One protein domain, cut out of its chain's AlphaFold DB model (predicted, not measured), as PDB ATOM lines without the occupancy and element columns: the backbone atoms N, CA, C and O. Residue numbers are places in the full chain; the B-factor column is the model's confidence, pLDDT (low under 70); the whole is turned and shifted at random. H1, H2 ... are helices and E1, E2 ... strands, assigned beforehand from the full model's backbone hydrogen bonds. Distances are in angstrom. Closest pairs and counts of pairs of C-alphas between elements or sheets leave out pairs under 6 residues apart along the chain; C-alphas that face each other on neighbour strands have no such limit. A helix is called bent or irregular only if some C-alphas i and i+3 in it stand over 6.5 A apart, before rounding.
ATOM      1  N   VAL A   9      94.003 143.837 133.968       91.06
ATOM      2  CA  VAL A   9      93.291 142.550 133.991       91.06
ATOM      3  C   VAL A   9      93.993 141.535 133.093       91.06
ATOM      4  O   VAL A   9      94.156 141.777 131.899       91.06
ATOM      5  N   ASP A  10      94.323 140.361 133.636       90.38
ATOM      6  CA  ASP A  10      94.691 139.188 132.835       90.38
ATOM      7  C   ASP A  10      93.420 138.506 132.303       90.38
ATOM      8  O   ASP A  10      92.525 138.105 133.055       90.38
ATOM      9  N   ARG A  11      93.317 138.394 130.979       86.50
ATOM     10  CA  ARG A  11      92.202 137.760 130.268       86.50
ATOM     11  C   ARG A  11      92.614 136.564 129.433       86.50
ATOM     12  O   ARG A  11      91.887 136.145 128.534       86.50
ATOM     13  N   THR A  12      93.731 135.950 129.772       83.56
ATOM     14  CA  THR A  12      94.213 134.729 129.138       83.56
ATOM     15  C   THR A  12      93.171 133.610 129.147       83.56
ATOM     16  O   THR A  12      92.917 133.001 128.111       83.56
ATOM     17  N   ALA A  13      92.546 133.345 130.300       77.62
ATOM     18  CA  ALA A  13      91.564 132.265 130.436       77.62
ATOM     19  C   ALA A  13      90.250 132.554 129.692       77.62
ATOM     20  O   ALA A  13      89.557 131.640 129.262       77.62
ATOM     21  N   ALA A  14      89.906 133.831 129.529       67.69
ATOM     22  CA  ALA A  14      88.565 134.236 129.139       67.69
ATOM     23  C   ALA A  14      88.330 134.346 127.627       67.69
ATOM     24  O   ALA A  14      87.279 134.849 127.260       67.69
ATOM     25  N   LYS A  15      89.258 133.871 126.780       70.38
ATOM     26  CA  LYS A  15      89.235 133.973 125.305       70.38
ATOM     27  C   LYS A  15      89.110 135.443 124.814       70.38
ATOM     28  O   LYS A  15      88.114 136.113 125.076       70.38
ATOM     29  N   PRO A  16      90.095 135.984 124.073       66.12
ATOM     30  CA  PRO A  16      90.240 137.433 123.857       66.12
ATOM     31  C   PRO A  16      89.020 138.160 123.275       66.12
ATOM     32  O   PRO A  16      88.792 139.325 123.581       66.12
ATOM     33  N   VAL A  17      88.224 137.481 122.454       76.19
ATOM     34  CA  VAL A  17      87.109 138.084 121.711       76.19
ATOM     35  C   VAL A  17      85.772 138.084 122.456       76.19
ATOM     36  O   VAL A  17      84.832 138.719 121.993       76.19
ATOM     37  N   LEU A  18      85.665 137.425 123.615       76.44
ATOM     38  CA  LEU A  18      84.383 137.314 124.325       76.44
ATOM     39  C   LEU A  18      83.992 138.585 125.085       76.44
ATOM     40  O   LEU A  18      82.832 138.763 125.441       76.44
ATOM     41  N   THR A  19      84.946 139.469 125.384       78.31
ATOM     42  CA  THR A  19      84.672 140.675 126.179       78.31
ATOM     43  C   THR A  19      85.657 141.789 125.878       78.31
ATOM     44  O   THR A  19      86.863 141.564 125.809       78.31
ATOM     45  N   ARG A  20      85.163 143.024 125.830       82.31
ATOM     46  CA  ARG A  20      85.987 144.217 125.635       82.31
ATOM     47  C   ARG A  20      86.306 144.861 126.979       82.31
ATOM     48  O   ARG A  20      85.639 145.781 127.427       82.31
ATOM     49  N   ARG A  21      87.308 144.341 127.696       82.62
ATOM     50  CA  ARG A  21      87.591 144.801 129.074       82.62
ATOM     51  C   ARG A  21      88.091 146.234 129.179       82.62
ATOM     52  O   ARG A  21      87.826 146.872 130.193       82.62
ATOM     53  N   LEU A  22      88.714 146.750 128.124       85.44
ATOM     54  CA  LEU A  22      89.001 148.178 128.013       85.44
ATOM     55  C   LEU A  22      87.721 149.029 127.964       85.44
ATOM     56  O   LEU A  22      87.783 150.220 128.202       85.44
ATOM     57  N   GLU A  23      86.536 148.480 127.721       85.19
ATOM     58  CA  GLU A  23      85.275 149.232 127.840       85.19
ATOM     59  C   GLU A  23      84.690 149.132 129.264       85.19
ATOM     60  O   GLU A  23      83.900 149.970 129.681       85.19
ATOM     61  N   LEU A  24      85.153 148.165 130.064       83.50
ATOM     62  CA  LEU A  24      84.657 147.851 131.410       83.50
ATOM     63  C   LEU A  24      85.599 148.358 132.519       83.50
ATOM     64  O   LEU A  24      85.848 147.654 133.498       83.50
ATOM     65  N   ALA A  25      86.134 149.568 132.351       82.00
ATOM     66  CA  ALA A  25      86.993 150.266 133.320       82.00
ATOM     67  C   ALA A  25      88.388 149.657 133.600       82.00
ATOM     68  O   ALA A  25      89.020 150.035 134.583       82.00
ATOM     69  N   ALA A  26      88.903 148.757 132.752       88.31
ATOM     70  CA  ALA A  26      90.326 148.392 132.785       88.31
ATOM     71  C   ALA A  26      91.168 149.404 131.992       88.31
ATOM     72  O   ALA A  26      90.739 149.835 130.919       88.31
ATOM     73  N   ASP A  27      92.360 149.740 132.477       90.56
ATOM     74  CA  ASP A  27      93.332 150.564 131.747       90.56
ATOM     75  C   ASP A  27      94.316 149.706 130.961       90.56
ATOM     76  O   ASP A  27      94.741 150.091 129.872       90.56
ATOM     77  N   PHE A  28      94.601 148.503 131.465       92.88
ATOM     78  CA  PHE A  28      95.399 147.495 130.780       92.88
ATOM     79  C   PHE A  28      94.684 146.147 130.740       92.88
ATOM     80  O   PHE A  28      94.072 145.705 131.716       92.88
ATOM     81  N   VAL A  29      94.798 145.461 129.609       93.38
ATOM     82  CA  VAL A  29      94.326 144.086 129.432       93.38
ATOM     83  C   VAL A  29      95.463 143.256 128.863       93.38
ATOM     84  O   VAL A  29      96.012 143.592 127.816       93.38
ATOM     85  N   MET A  30      95.810 142.176 129.554       91.94
ATOM     86  CA  MET A  30      96.877 141.260 129.165       91.94
ATOM     87  C   MET A  30      96.308 139.905 128.743       91.94
ATOM     88  O   MET A  30      95.348 139.409 129.332       91.94
ATOM     89  N   HIS A  31      96.943 139.278 127.756       91.94
ATOM     90  CA  HIS A  31      96.716 137.888 127.377       91.94
ATOM     91  C   HIS A  31      98.049 137.165 127.163       91.94
ATOM     92  O   HIS A  31      99.008 137.744 126.649       91.94
ATOM     93  N   LEU A  32      98.087 135.862 127.449       91.06
ATOM     94  CA  LEU A  32      99.119 134.988 126.899       91.06
ATOM     95  C   LEU A  32      98.839 134.757 125.411       91.06
ATOM     96  O   LEU A  32      97.952 133.978 125.048       91.06
ATOM     97  N   GLY A  33      99.640 135.404 124.563       90.06
ATOM     98  CA  GLY A  33      99.699 135.158 123.123       90.06
ATOM     99  C   GLY A  33      99.929 133.678 122.812       90.06
ATOM    100  O   GLY A  33      99.291 133.126 121.927       90.06
ATOM    101  N   THR A  34     100.742 133.006 123.631       89.94
ATOM    102  CA  THR A  34     101.043 131.565 123.550       89.94
ATOM    103  C   THR A  34      99.808 130.662 123.552       89.94
ATOM    104  O   THR A  34      99.857 129.568 122.998       89.94
ATOM    105  N   LYS A  35      98.721 131.081 124.219       86.94
ATOM    106  CA  LYS A  35      97.527 130.250 124.410       86.94
ATOM    107  C   LYS A  35      96.509 130.471 123.278       86.94
ATOM    108  O   LYS A  35      96.904 130.236 122.141       86.94
ATOM    109  N   PRO A  36      95.235 130.883 123.492       86.19
ATOM    110  CA  PRO A  36      94.249 130.807 122.416       86.19
ATOM    111  C   PRO A  36      94.575 131.735 121.239       86.19
ATOM    112  O   PRO A  36      94.139 131.444 120.139       86.19
ATOM    113  N   ILE A  37      95.340 132.816 121.449       89.31
ATOM    114  CA  ILE A  37      95.715 133.770 120.389       89.31
ATOM    115  C   ILE A  37      96.602 133.105 119.333       89.31
ATOM    116  O   ILE A  37      96.348 133.273 118.146       89.31
ATOM    117  N   ASN A  38      97.624 132.354 119.753       91.88
ATOM    118  CA  ASN A  38      98.408 131.536 118.841       91.88
ATOM    119  C   ASN A  38      97.657 130.250 118.483       91.88
ATOM    120  O   ASN A  38      97.446 129.966 117.315       91.88
ATOM    121  N   GLY A  39      97.303 129.435 119.478       88.06
ATOM    122  CA  GLY A  39      96.629 128.148 119.285       88.06
ATOM    123  C   GLY A  39      97.504 127.009 118.740       88.06
ATOM    124  O   GLY A  39      97.030 125.882 118.689       88.06
ATOM    125  N   HIS A  40      98.768 127.266 118.378       91.06
ATOM    126  CA  HIS A  40      99.648 126.298 117.696       91.06
ATOM    127  C   HIS A  40     100.875 125.856 118.518       91.06
ATOM    128  O   HIS A  40     101.667 125.046 118.049       91.06
ATOM    129  N   THR A  41     101.038 126.343 119.754       90.56
ATOM    130  CA  THR A  41     102.127 125.958 120.692       90.56
ATOM    131  C   THR A  41     103.562 126.208 120.179       90.56
ATOM    132  O   THR A  41     104.533 125.772 120.785       90.56
ATOM    133  N   ASP A  42     103.729 126.967 119.098       94.62
ATOM    134  CA  ASP A  42     105.011 127.211 118.419       94.62
ATOM    135  C   ASP A  42     105.585 128.624 118.626       94.62
ATOM    136  O   ASP A  42     106.673 128.944 118.146       94.62
ATOM    137  N   VAL A  43     104.893 129.479 119.382       95.44
ATOM    138  CA  VAL A  43     105.396 130.791 119.804       95.44
ATOM    139  C   VAL A  43     105.020 131.078 121.250       95.44
ATOM    140  O   VAL A  43     103.878 130.883 121.664       95.44
ATOM    141  N   VAL A  44     105.990 131.589 122.013       94.81
ATOM    142  CA  VAL A  44     105.770 132.160 123.346       94.81
ATOM    143  C   VAL A  44     105.745 133.679 123.232       94.81
ATOM    144  O   VAL A  44     106.743 134.289 122.838       94.81
ATOM    145  N   ALA A  45     104.608 134.284 123.573       93.75
ATOM    146  CA  ALA A  45     104.411 135.727 123.499       93.75
ATOM    147  C   ALA A  45     103.332 136.216 124.474       93.75
ATOM    148  O   ALA A  45     102.428 135.468 124.852       93.75
ATOM    149  N   GLY A  46     103.420 137.492 124.851       92.88
ATOM    150  CA  GLY A  46     102.376 138.224 125.566       92.88
ATOM    151  C   GLY A  46     101.711 139.245 124.645       92.88
ATOM    152  O   GLY A  46     102.355 139.774 123.743       92.88
ATOM    153  N   VAL A  47     100.431 139.519 124.882       92.62
ATOM    154  CA  VAL A  47      99.683 140.586 124.210       92.62
ATOM    155  C   VAL A  47      99.160 141.531 125.276       92.62
ATOM    156  O   VAL A  47      98.503 141.094 126.221       92.62
ATOM    157  N   LEU A  48      99.454 142.818 125.122       93.31
ATOM    158  CA  LEU A  48      98.994 143.869 126.015       93.31
ATOM    159  C   LEU A  48      98.184 144.883 125.214       93.31
ATOM    160  O   LEU A  48      98.606 145.343 124.157       93.31
ATOM    161  N   SER A  49      97.016 145.240 125.725       92.56
ATOM    162  CA  SER A  49      96.205 146.341 125.218       92.56
ATOM    163  C   SER A  49      96.064 147.391 126.309       92.56
ATOM    164  O   SER A  49      95.878 147.051 127.476       92.56
ATOM    165  N   CYS A  50      96.147 148.660 125.926       93.44
ATOM    166  CA  CYS A  50      96.069 149.787 126.842       93.44
ATOM    167  C   CYS A  50      95.017 150.790 126.365       93.44
ATOM    168  O   CYS A  50      94.877 151.014 125.160       93.44
ATOM    169  N   ARG A  51      94.288 151.388 127.313       91.94
ATOM    170  CA  ARG A  51      93.351 152.485 127.046       91.94
ATOM    171  C   ARG A  51      94.092 153.755 126.629       91.94
ATOM    172  O   ARG A  51      93.714 154.379 125.644       91.94
ATOM    173  N   ASP A  52      95.125 154.122 127.383       92.12
ATOM    174  CA  ASP A  52      95.907 155.338 127.179       92.12
ATOM    175  C   ASP A  52      97.353 155.009 126.794       92.12
ATOM    176  O   ASP A  52      98.215 154.691 127.622       92.12
ATOM    177  N   LYS A  53      97.624 155.144 125.496       91.81
ATOM    178  CA  LYS A  53      98.948 154.911 124.916       91.81
ATOM    179  C   LYS A  53      99.989 155.941 125.360       91.81
ATOM    180  O   LYS A  53     101.167 155.721 125.111       91.81
ATOM    181  N   THR A  54      99.607 157.051 125.988       94.62
ATOM    182  CA  THR A  54     100.569 158.038 126.503       94.62
ATOM    183  C   THR A  54     101.113 157.674 127.886       94.62
ATOM    184  O   THR A  54     102.099 158.261 128.327       94.62
ATOM    185  N   SER A  55     100.537 156.666 128.552       92.38
ATOM    186  CA  SER A  55     100.983 156.249 129.881       92.38
ATOM    187  C   SER A  55     102.439 155.763 129.889       92.38
ATOM    188  O   SER A  55     102.886 155.036 128.999       92.38
ATOM    189  N   ALA A  56     103.171 156.107 130.952       92.06
ATOM    190  CA  ALA A  56     104.567 155.701 131.125       92.06
ATOM    191  C   ALA A  56     104.746 154.173 131.091       92.06
ATOM    192  O   ALA A  56     105.735 153.675 130.560       92.06
ATOM    193  N   VAL A  57     103.761 153.425 131.606       90.88
ATOM    194  CA  VAL A  57     103.756 151.956 131.558       90.88
ATOM    195  C   VAL A  57     103.702 151.464 130.115       90.88
ATOM    196  O   VAL A  57     104.492 150.602 129.756       90.88
ATOM    197  N   TRP A  58     102.818 152.014 129.273       94.44
ATOM    198  CA  TRP A  58     102.731 151.618 127.865       94.44
ATOM    199  C   TRP A  58     104.011 151.945 127.093       94.44
ATOM    200  O   TRP A  58     104.496 151.117 126.328       94.44
ATOM    201  N   GLN A  59     104.582 153.126 127.331       94.69
ATOM    202  CA  GLN A  59     105.818 153.565 126.678       94.69
ATOM    203  C   GLN A  59     107.037 152.706 127.056       94.69
ATOM    204  O   GLN A  59     107.992 152.627 126.290       94.69
ATOM    205  N   ALA A  60     107.003 152.032 128.209       94.06
ATOM    206  CA  ALA A  60     108.062 151.129 128.658       94.06
ATOM    207  C   ALA A  60     107.937 149.690 128.109       94.06
ATOM    208  O   ALA A  60     108.812 148.860 128.360       94.06
ATOM    209  N   VAL A  61     106.855 149.355 127.395       93.12
ATOM    210  CA  VAL A  61     106.607 147.991 126.904       93.12
ATOM    211  C   VAL A  61     107.426 147.712 125.644       93.12
ATOM    212  O   VAL A  61     107.364 148.445 124.661       93.12
ATOM    213  N   GLY A  62     108.165 146.601 125.657       92.12
ATOM    214  CA  GLY A  62     108.898 146.112 124.492       92.12
ATOM    215  C   GLY A  62     108.006 145.392 123.476       92.12
ATOM    216  O   GLY A  62     106.989 144.793 123.827       92.12
ATOM    217  N   ILE A  63     108.429 145.405 122.211       93.06
ATOM    218  CA  ILE A  63     107.788 144.663 121.117       93.06
ATOM    219  C   ILE A  63     108.507 143.337 120.845       93.06
ATOM    220  O   ILE A  63     109.705 143.189 121.087       93.06
ATOM    221  N   ILE A  64     107.768 142.356 120.331       94.75
ATOM    222  CA  ILE A  64     108.326 141.069 119.907       94.75
ATOM    223  C   ILE A  64     108.951 141.172 118.508       94.75
ATOM    224  O   ILE A  64     108.588 142.031 117.710       94.75
ATOM    225  N   GLY A  65     109.889 140.271 118.200       96.50
ATOM    226  CA  GLY A  65     110.499 140.200 116.871       96.50
ATOM    227  C   GLY A  65     109.512 139.760 115.773       96.50
ATOM    228  O   GLY A  65     108.549 139.046 116.066       96.50
ATOM    229  N   PRO A  66     109.787 140.099 114.500       96.19
ATOM    230  CA  PRO A  66     108.834 139.977 113.391       96.19
ATOM    231  C   PRO A  66     108.365 138.541 113.123       96.19
ATOM    232  O   PRO A  66     107.207 138.324 112.787       96.19
ATOM    233  N   LEU A  67     109.227 137.536 113.324       96.50
ATOM    234  CA  LEU A  67     108.828 136.132 113.174       96.50
ATOM    235  C   LEU A  67     107.762 135.724 114.203       96.50
ATOM    236  O   LEU A  67     106.803 135.039 113.864       96.50
ATOM    237  N   LYS A  68     107.918 136.153 115.461       95.75
ATOM    238  CA  LYS A  68     106.954 135.847 116.528       95.75
ATOM    239  C   LYS A  68     105.629 136.565 116.285       95.75
ATOM    240  O   LYS A  68     104.577 135.980 116.518       95.75
ATOM    241  N   ASP A  69     105.700 137.800 115.795       94.94
ATOM    242  CA  ASP A  69     104.527 138.584 115.407       94.94
ATOM    243  C   ASP A  69     103.756 137.912 114.260       94.94
ATOM    244  O   ASP A  69     102.555 137.663 114.365       94.94
ATOM    245  N   TRP A  70     104.466 137.470 113.219       95.81
ATOM    246  CA  TRP A  70     103.866 136.727 112.113       95.81
ATOM    247  C   TRP A  70     103.209 135.414 112.563       95.81
ATOM    248  O   TRP A  70     102.094 135.108 112.132       95.81
ATOM    249  N   LEU A  71     103.853 134.648 113.455       95.81
ATOM    250  CA  LEU A  71     103.283 133.410 114.003       95.81
ATOM    251  C   LEU A  71     101.982 133.675 114.774       95.81
ATOM    252  O   LEU A  71     101.011 132.941 114.589       95.81
ATOM    253  N   LEU A  72     101.923 134.753 115.567       93.88
ATOM    254  CA  LEU A  72     100.687 135.169 116.234       93.88
ATOM    255  C   LEU A  72      99.601 135.556 115.227       93.88
ATOM    256  O   LEU A  72      98.483 135.053 115.324       93.88
ATOM    257  N   MET A  73      99.916 136.389 114.231       92.94
ATOM    258  CA  MET A  73      98.948 136.783 113.198       92.94
ATOM    259  C   MET A  73      98.409 135.581 112.415       92.94
ATOM    260  O   MET A  73      97.225 135.529 112.083       92.94
ATOM    261  N   ARG A  74      99.264 134.597 112.115       92.75
ATOM    262  CA  ARG A  74      98.859 133.333 111.489       92.75
ATOM    263  C   ARG A  74      97.912 132.551 112.404       92.75
ATOM    264  O   ARG A  74      96.870 132.098 111.937       92.75
ATOM    265  N   GLY A  75      98.256 132.425 113.687       90.69
ATOM    266  CA  GLY A  75      97.466 131.713 114.694       90.69
ATOM    267  C   GLY A  75      96.093 132.329 114.978       90.69
ATOM    268  O   GLY A  75      95.140 131.607 115.263       90.69
ATOM    269  N   MET A  76      95.958 133.645 114.804       89.56
ATOM    270  CA  MET A  76      94.702 134.361 115.033       89.56
ATOM    271  C   MET A  76      93.628 134.126 113.965       89.56
ATOM    272  O   MET A  76      92.453 134.364 114.240       89.56
ATOM    273  N   ARG A  77      93.981 133.667 112.758       87.94
ATOM    274  CA  ARG A  77      93.002 133.472 111.669       87.94
ATOM    275  C   ARG A  77      91.897 132.472 112.042       87.94
ATOM    276  O   ARG A  77      90.733 132.830 111.902       87.94
ATOM    277  N   PRO A  78      92.203 131.276 112.584       86.31
ATOM    278  CA  PRO A  78      91.181 130.340 113.050       86.31
ATOM    279  C   PRO A  78      90.699 130.612 114.485       86.31
ATOM    280  O   PRO A  78      90.059 129.744 115.076       86.31
ATOM    281  N   LEU A  79      91.018 131.765 115.094       85.75
ATOM    282  CA  LEU A  79      90.784 131.998 116.525       85.75
ATOM    283  C   LEU A  79      89.327 131.754 116.922       85.75
ATOM    284  O   LEU A  79      89.081 131.104 117.933       85.75
ATOM    285  N   ARG A  80      88.376 132.266 116.135       85.19
ATOM    286  CA  ARG A  80      86.935 132.167 116.411       85.19
ATOM    287  C   ARG A  80      86.415 130.732 116.359       85.19
ATOM    288  O   ARG A  80      85.669 130.339 117.253       85.19
ATOM    289  N   LEU A  81      86.894 129.947 115.396       84.31
ATOM    290  CA  LEU A  81      86.633 128.510 115.309       84.31
ATOM    291  C   LEU A  81      87.245 127.764 116.506       84.31
ATOM    292  O   LEU A  81      86.560 127.021 117.201       84.31
ATOM    293  N   SER A  82      88.522 128.021 116.808       82.88
ATOM    294  CA  SER A  82      89.268 127.365 117.897       82.88
ATOM    295  C   SER A  82      88.617 127.552 119.271       82.88
ATOM    296  O   SER A  82      88.642 126.671 120.132       82.88
ATOM    297  N   ILE A  83      87.987 128.705 119.487       83.31
ATOM    298  CA  ILE A  83      87.305 129.016 120.741       83.31
ATOM    299  C   ILE A  83      85.797 128.726 120.715       83.31
ATOM    300  O   ILE A  83      85.150 128.976 121.736       83.31
ATOM    301  N   GLY A  84      85.261 128.189 119.615       82.31
ATOM    302  CA  GLY A  84      83.867 127.757 119.482       82.31
ATOM    303  C   GLY A  84      82.847 128.891 119.361       82.31
ATOM    304  O   GLY A  84      81.741 128.752 119.870       82.31
ATOM    305  N   ILE A  85      83.228 130.030 118.772       82.38
ATOM    306  CA  ILE A  85      82.289 131.120 118.432       82.38
ATOM    307  C   ILE A  85      81.684 130.921 117.039       82.38
ATOM    308  O   ILE A  85      80.565 131.361 116.805       82.38
ATOM    309  N   GLU A  86      82.421 130.281 116.133       82.62
ATOM    310  CA  GLU A  86      82.002 129.993 114.758       82.62
ATOM    311  C   GLU A  86      82.101 128.493 114.493       82.62
ATOM    312  O   GLU A  86      82.973 127.813 115.045       82.62
ATOM    313  N   GLU A  87      81.210 127.987 113.643       84.06
ATOM    314  CA  GLU A  87      81.227 126.607 113.169       84.06
ATOM    315  C   GLU A  87      82.191 126.471 111.978       84.06
ATOM    316  O   GLU A  87      82.479 127.427 111.255       84.06
ATOM    317  N   ALA A  88      82.679 125.255 111.714       82.75
ATOM    318  CA  ALA A  88      83.572 125.020 110.574       82.75
ATOM    319  C   ALA A  88      82.907 125.368 109.227       82.75
ATOM    320  O   ALA A  88      83.593 125.767 108.286       82.75
ATOM    321  N   GLY A  89      81.578 125.238 109.143       84.69
ATOM    322  CA  GLY A  89      80.796 125.602 107.961       84.69
ATOM    323  C   GLY A  89      80.879 127.090 107.615       84.69
ATOM    324  O   GLY A  89      81.025 127.416 106.437       84.69
ATOM    325  N   ASP A  90      80.872 127.962 108.625       83.31
ATOM    326  CA  ASP A  90      80.948 129.417 108.448       83.31
ATOM    327  C   ASP A  90      82.307 129.810 107.861       83.31
ATOM    328  O   ASP A  90      82.384 130.491 106.840       83.31
ATOM    329  N   LEU A  91      83.392 129.256 108.418       80.81
ATOM    330  CA  LEU A  91      84.745 129.489 107.907       80.81
ATOM    331  C   LEU A  91      84.905 129.001 106.460       80.81
ATOM    332  O   LEU A  91      85.565 129.647 105.646       80.81
ATOM    333  N   ILE A  92      84.315 127.852 106.121       85.25
ATOM    334  CA  ILE A  92      84.346 127.324 104.751       85.25
ATOM    335  C   ILE A  92      83.591 128.255 103.793       85.25
ATOM    336  O   ILE A  92      84.047 128.449 102.664       85.25
ATOM    337  N   ALA A  93      82.452 128.815 104.208       86.00
ATOM    338  CA  ALA A  93      81.687 129.759 103.398       86.00
ATOM    339  C   ALA A  93      82.478 131.053 103.144       86.00
ATOM    340  O   ALA A  93      82.616 131.456 101.986       86.00
ATOM    341  N   ASP A  94      83.086 131.622 104.186       82.00
ATOM    342  CA  ASP A  94      83.921 132.824 104.090       82.00
ATOM    343  C   ASP A  94      85.129 132.611 103.166       82.00
ATOM    344  O   ASP A  94      85.416 133.433 102.292       82.00
ATOM    345  N   LEU A  95      85.820 131.473 103.304       81.81
ATOM    346  CA  LEU A  95      86.959 131.127 102.448       81.81
ATOM    347  C   LEU A  95      86.542 130.945 100.987       81.81
ATOM    348  O   LEU A  95      87.256 131.394 100.092       81.81
ATOM    349  N   LYS A  96      85.388 130.316 100.728       88.31
ATOM    350  CA  LYS A  96      84.842 130.190  99.369       88.31
ATOM    351  C   LYS A  96      84.535 131.555  98.763       88.31
ATOM    352  O   LYS A  96      84.841 131.766  97.595       88.31
ATOM    353  N   GLN A  97      83.964 132.476  99.537       87.56
ATOM    354  CA  GLN A  97      83.664 133.826  99.063       87.56
ATOM    355  C   GLN A  97      84.940 134.616  98.755       87.56
ATOM    356  O   GLN A  97      85.020 135.248  97.706       87.56
ATOM    357  N   ALA A  98      85.958 134.522  99.614       82.31
ATOM    358  CA  ALA A  98      87.251 135.170  99.397       82.31
ATOM    359  C   ALA A  98      88.020 134.616  98.185       82.31
ATOM    360  O   ALA A  98      88.811 135.340  97.594       82.31
ATOM    361  N   LEU A  99      87.811 133.345  97.819       85.06
ATOM    362  CA  LEU A  99      88.444 132.730  96.647       85.06
ATOM    363  C   LEU A  99      87.743 133.073  95.321       85.06
ATOM    364  O   LEU A  99      88.331 132.889  94.259       85.06
ATOM    365  N   MET A 100      86.472 133.488  95.380       85.31
ATOM    366  CA  MET A 100      85.661 133.858  94.211       85.31
ATOM    367  C   MET A 100      85.607 135.375  93.955       85.31
ATOM    368  O   MET A 100      84.956 135.793  92.998       85.31
ATOM    369  N   ALA A 101      86.267 136.176  94.796       66.81
ATOM    370  CA  ALA A 101      86.455 137.620  94.646       66.81
ATOM    371  C   ALA A 101      87.849 137.933  94.084       66.81
ATOM    372  O   ALA A 101      87.956 138.929  93.335       66.81
TER     373      ALA A 101
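This is residues 9 to 101 of the 101 residues of the protein "Cystathionine gamma-synthase/O-acetylhomoserine (Thiol)-lyase" of Pelagicola litorisediminis (UniProt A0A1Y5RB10). A small ribbon of two antiparallel strands, E1 and E2, has the short helix H2 beyond one end and the irregular turn of H1 at the other; H3 comes in to H1 with its last residues, and H4 and H5 lead away, with residues 92 to 101 sticking out as a free tail. H1 lies nearest the middle, while H2 and H5 lie far out at opposite ends, and residues 9 to 27 make a long loop with no named element. The printed part has 93 residues, with two named strands and five named helices in the order E1 H1 E2 H2 H3 H4 H5; its class is mixed, helices and strands, with under half of the residues in named elements. It is only just loose, close to compact, with a radius of gyration of the C-alphas of 15.3 A and spans of 46 by 31 by 26 A.

Start at Val 9 and pass residues 9 to 27 to find C-alpha 28 at (95.399, 147.495, 130.780), where E1 begins; it runs 13.6 A to residue 32. H1 takes residues 33 to 37 and is irregular: C-alphas 33 and 36 are 7.0 A apart. E2 is residues 46 to 50, 13.2 A long, and H2 is residues 56 to 59. Look next for C-alpha 66 at (108.834, 139.977, 113.391), from which H3 runs 15.3 A to residue 76. H4 is residues 79 to 82. H5, residues 88 to 99, runs 16.6 A and ends with C-alpha 99 at (88.444, 132.730, 96.647).

Look first at E1 and E2, antiparallel neighbours at 165 degrees between their directions; N 29 and O 49 are 2.9 A apart and N 31 and O 47 are 2.8 A apart, both within hydrogen-bond range. Residues 9 to 10 pair, parallel, with residues 29 to 30 of E1. H1 touches H3, the closest C-alphas being those of Ile 37 and Met 76, 5.5 A apart. H1 and H4 only just touch, with 3 pairs of C-alphas within 8 A, the closest those of Ile 37 and Leu 79 at 6.5 A. H3 and H4 meet only through their link. H4 and H5 are close but not clearly touching, with the C-alphas of Leu 81 and Ala 88, their closest, 6.6 A apart. H2 touches no helix; the closest C-alphas of E2 and H2 are those of Cys 50 and Trp 58, 7.0 A apart. Among the pairs that stay apart are E2 and H3, and H3 and H5. In H3 and H5 every O i to N i+4 pair is within hydrogen-bond range; H1 has 0 of 1, and 0 of 2 O i to N i+3 pairs, while H2 and H4 are too short for an O i to N i+4 pair.

The two C-alphas farthest apart are those of Ala 56 and Met 100, at 46.9 A. Residues 92 to 101, of which 92 to 99 belong to H5, stand free; without them the body spans 44 by 31 by 18 A. The printed part has no cut, and no link between named elements is long. The mean pLDDT of the printed part is 87.9, and residues 14, 16 and 101 are under 70.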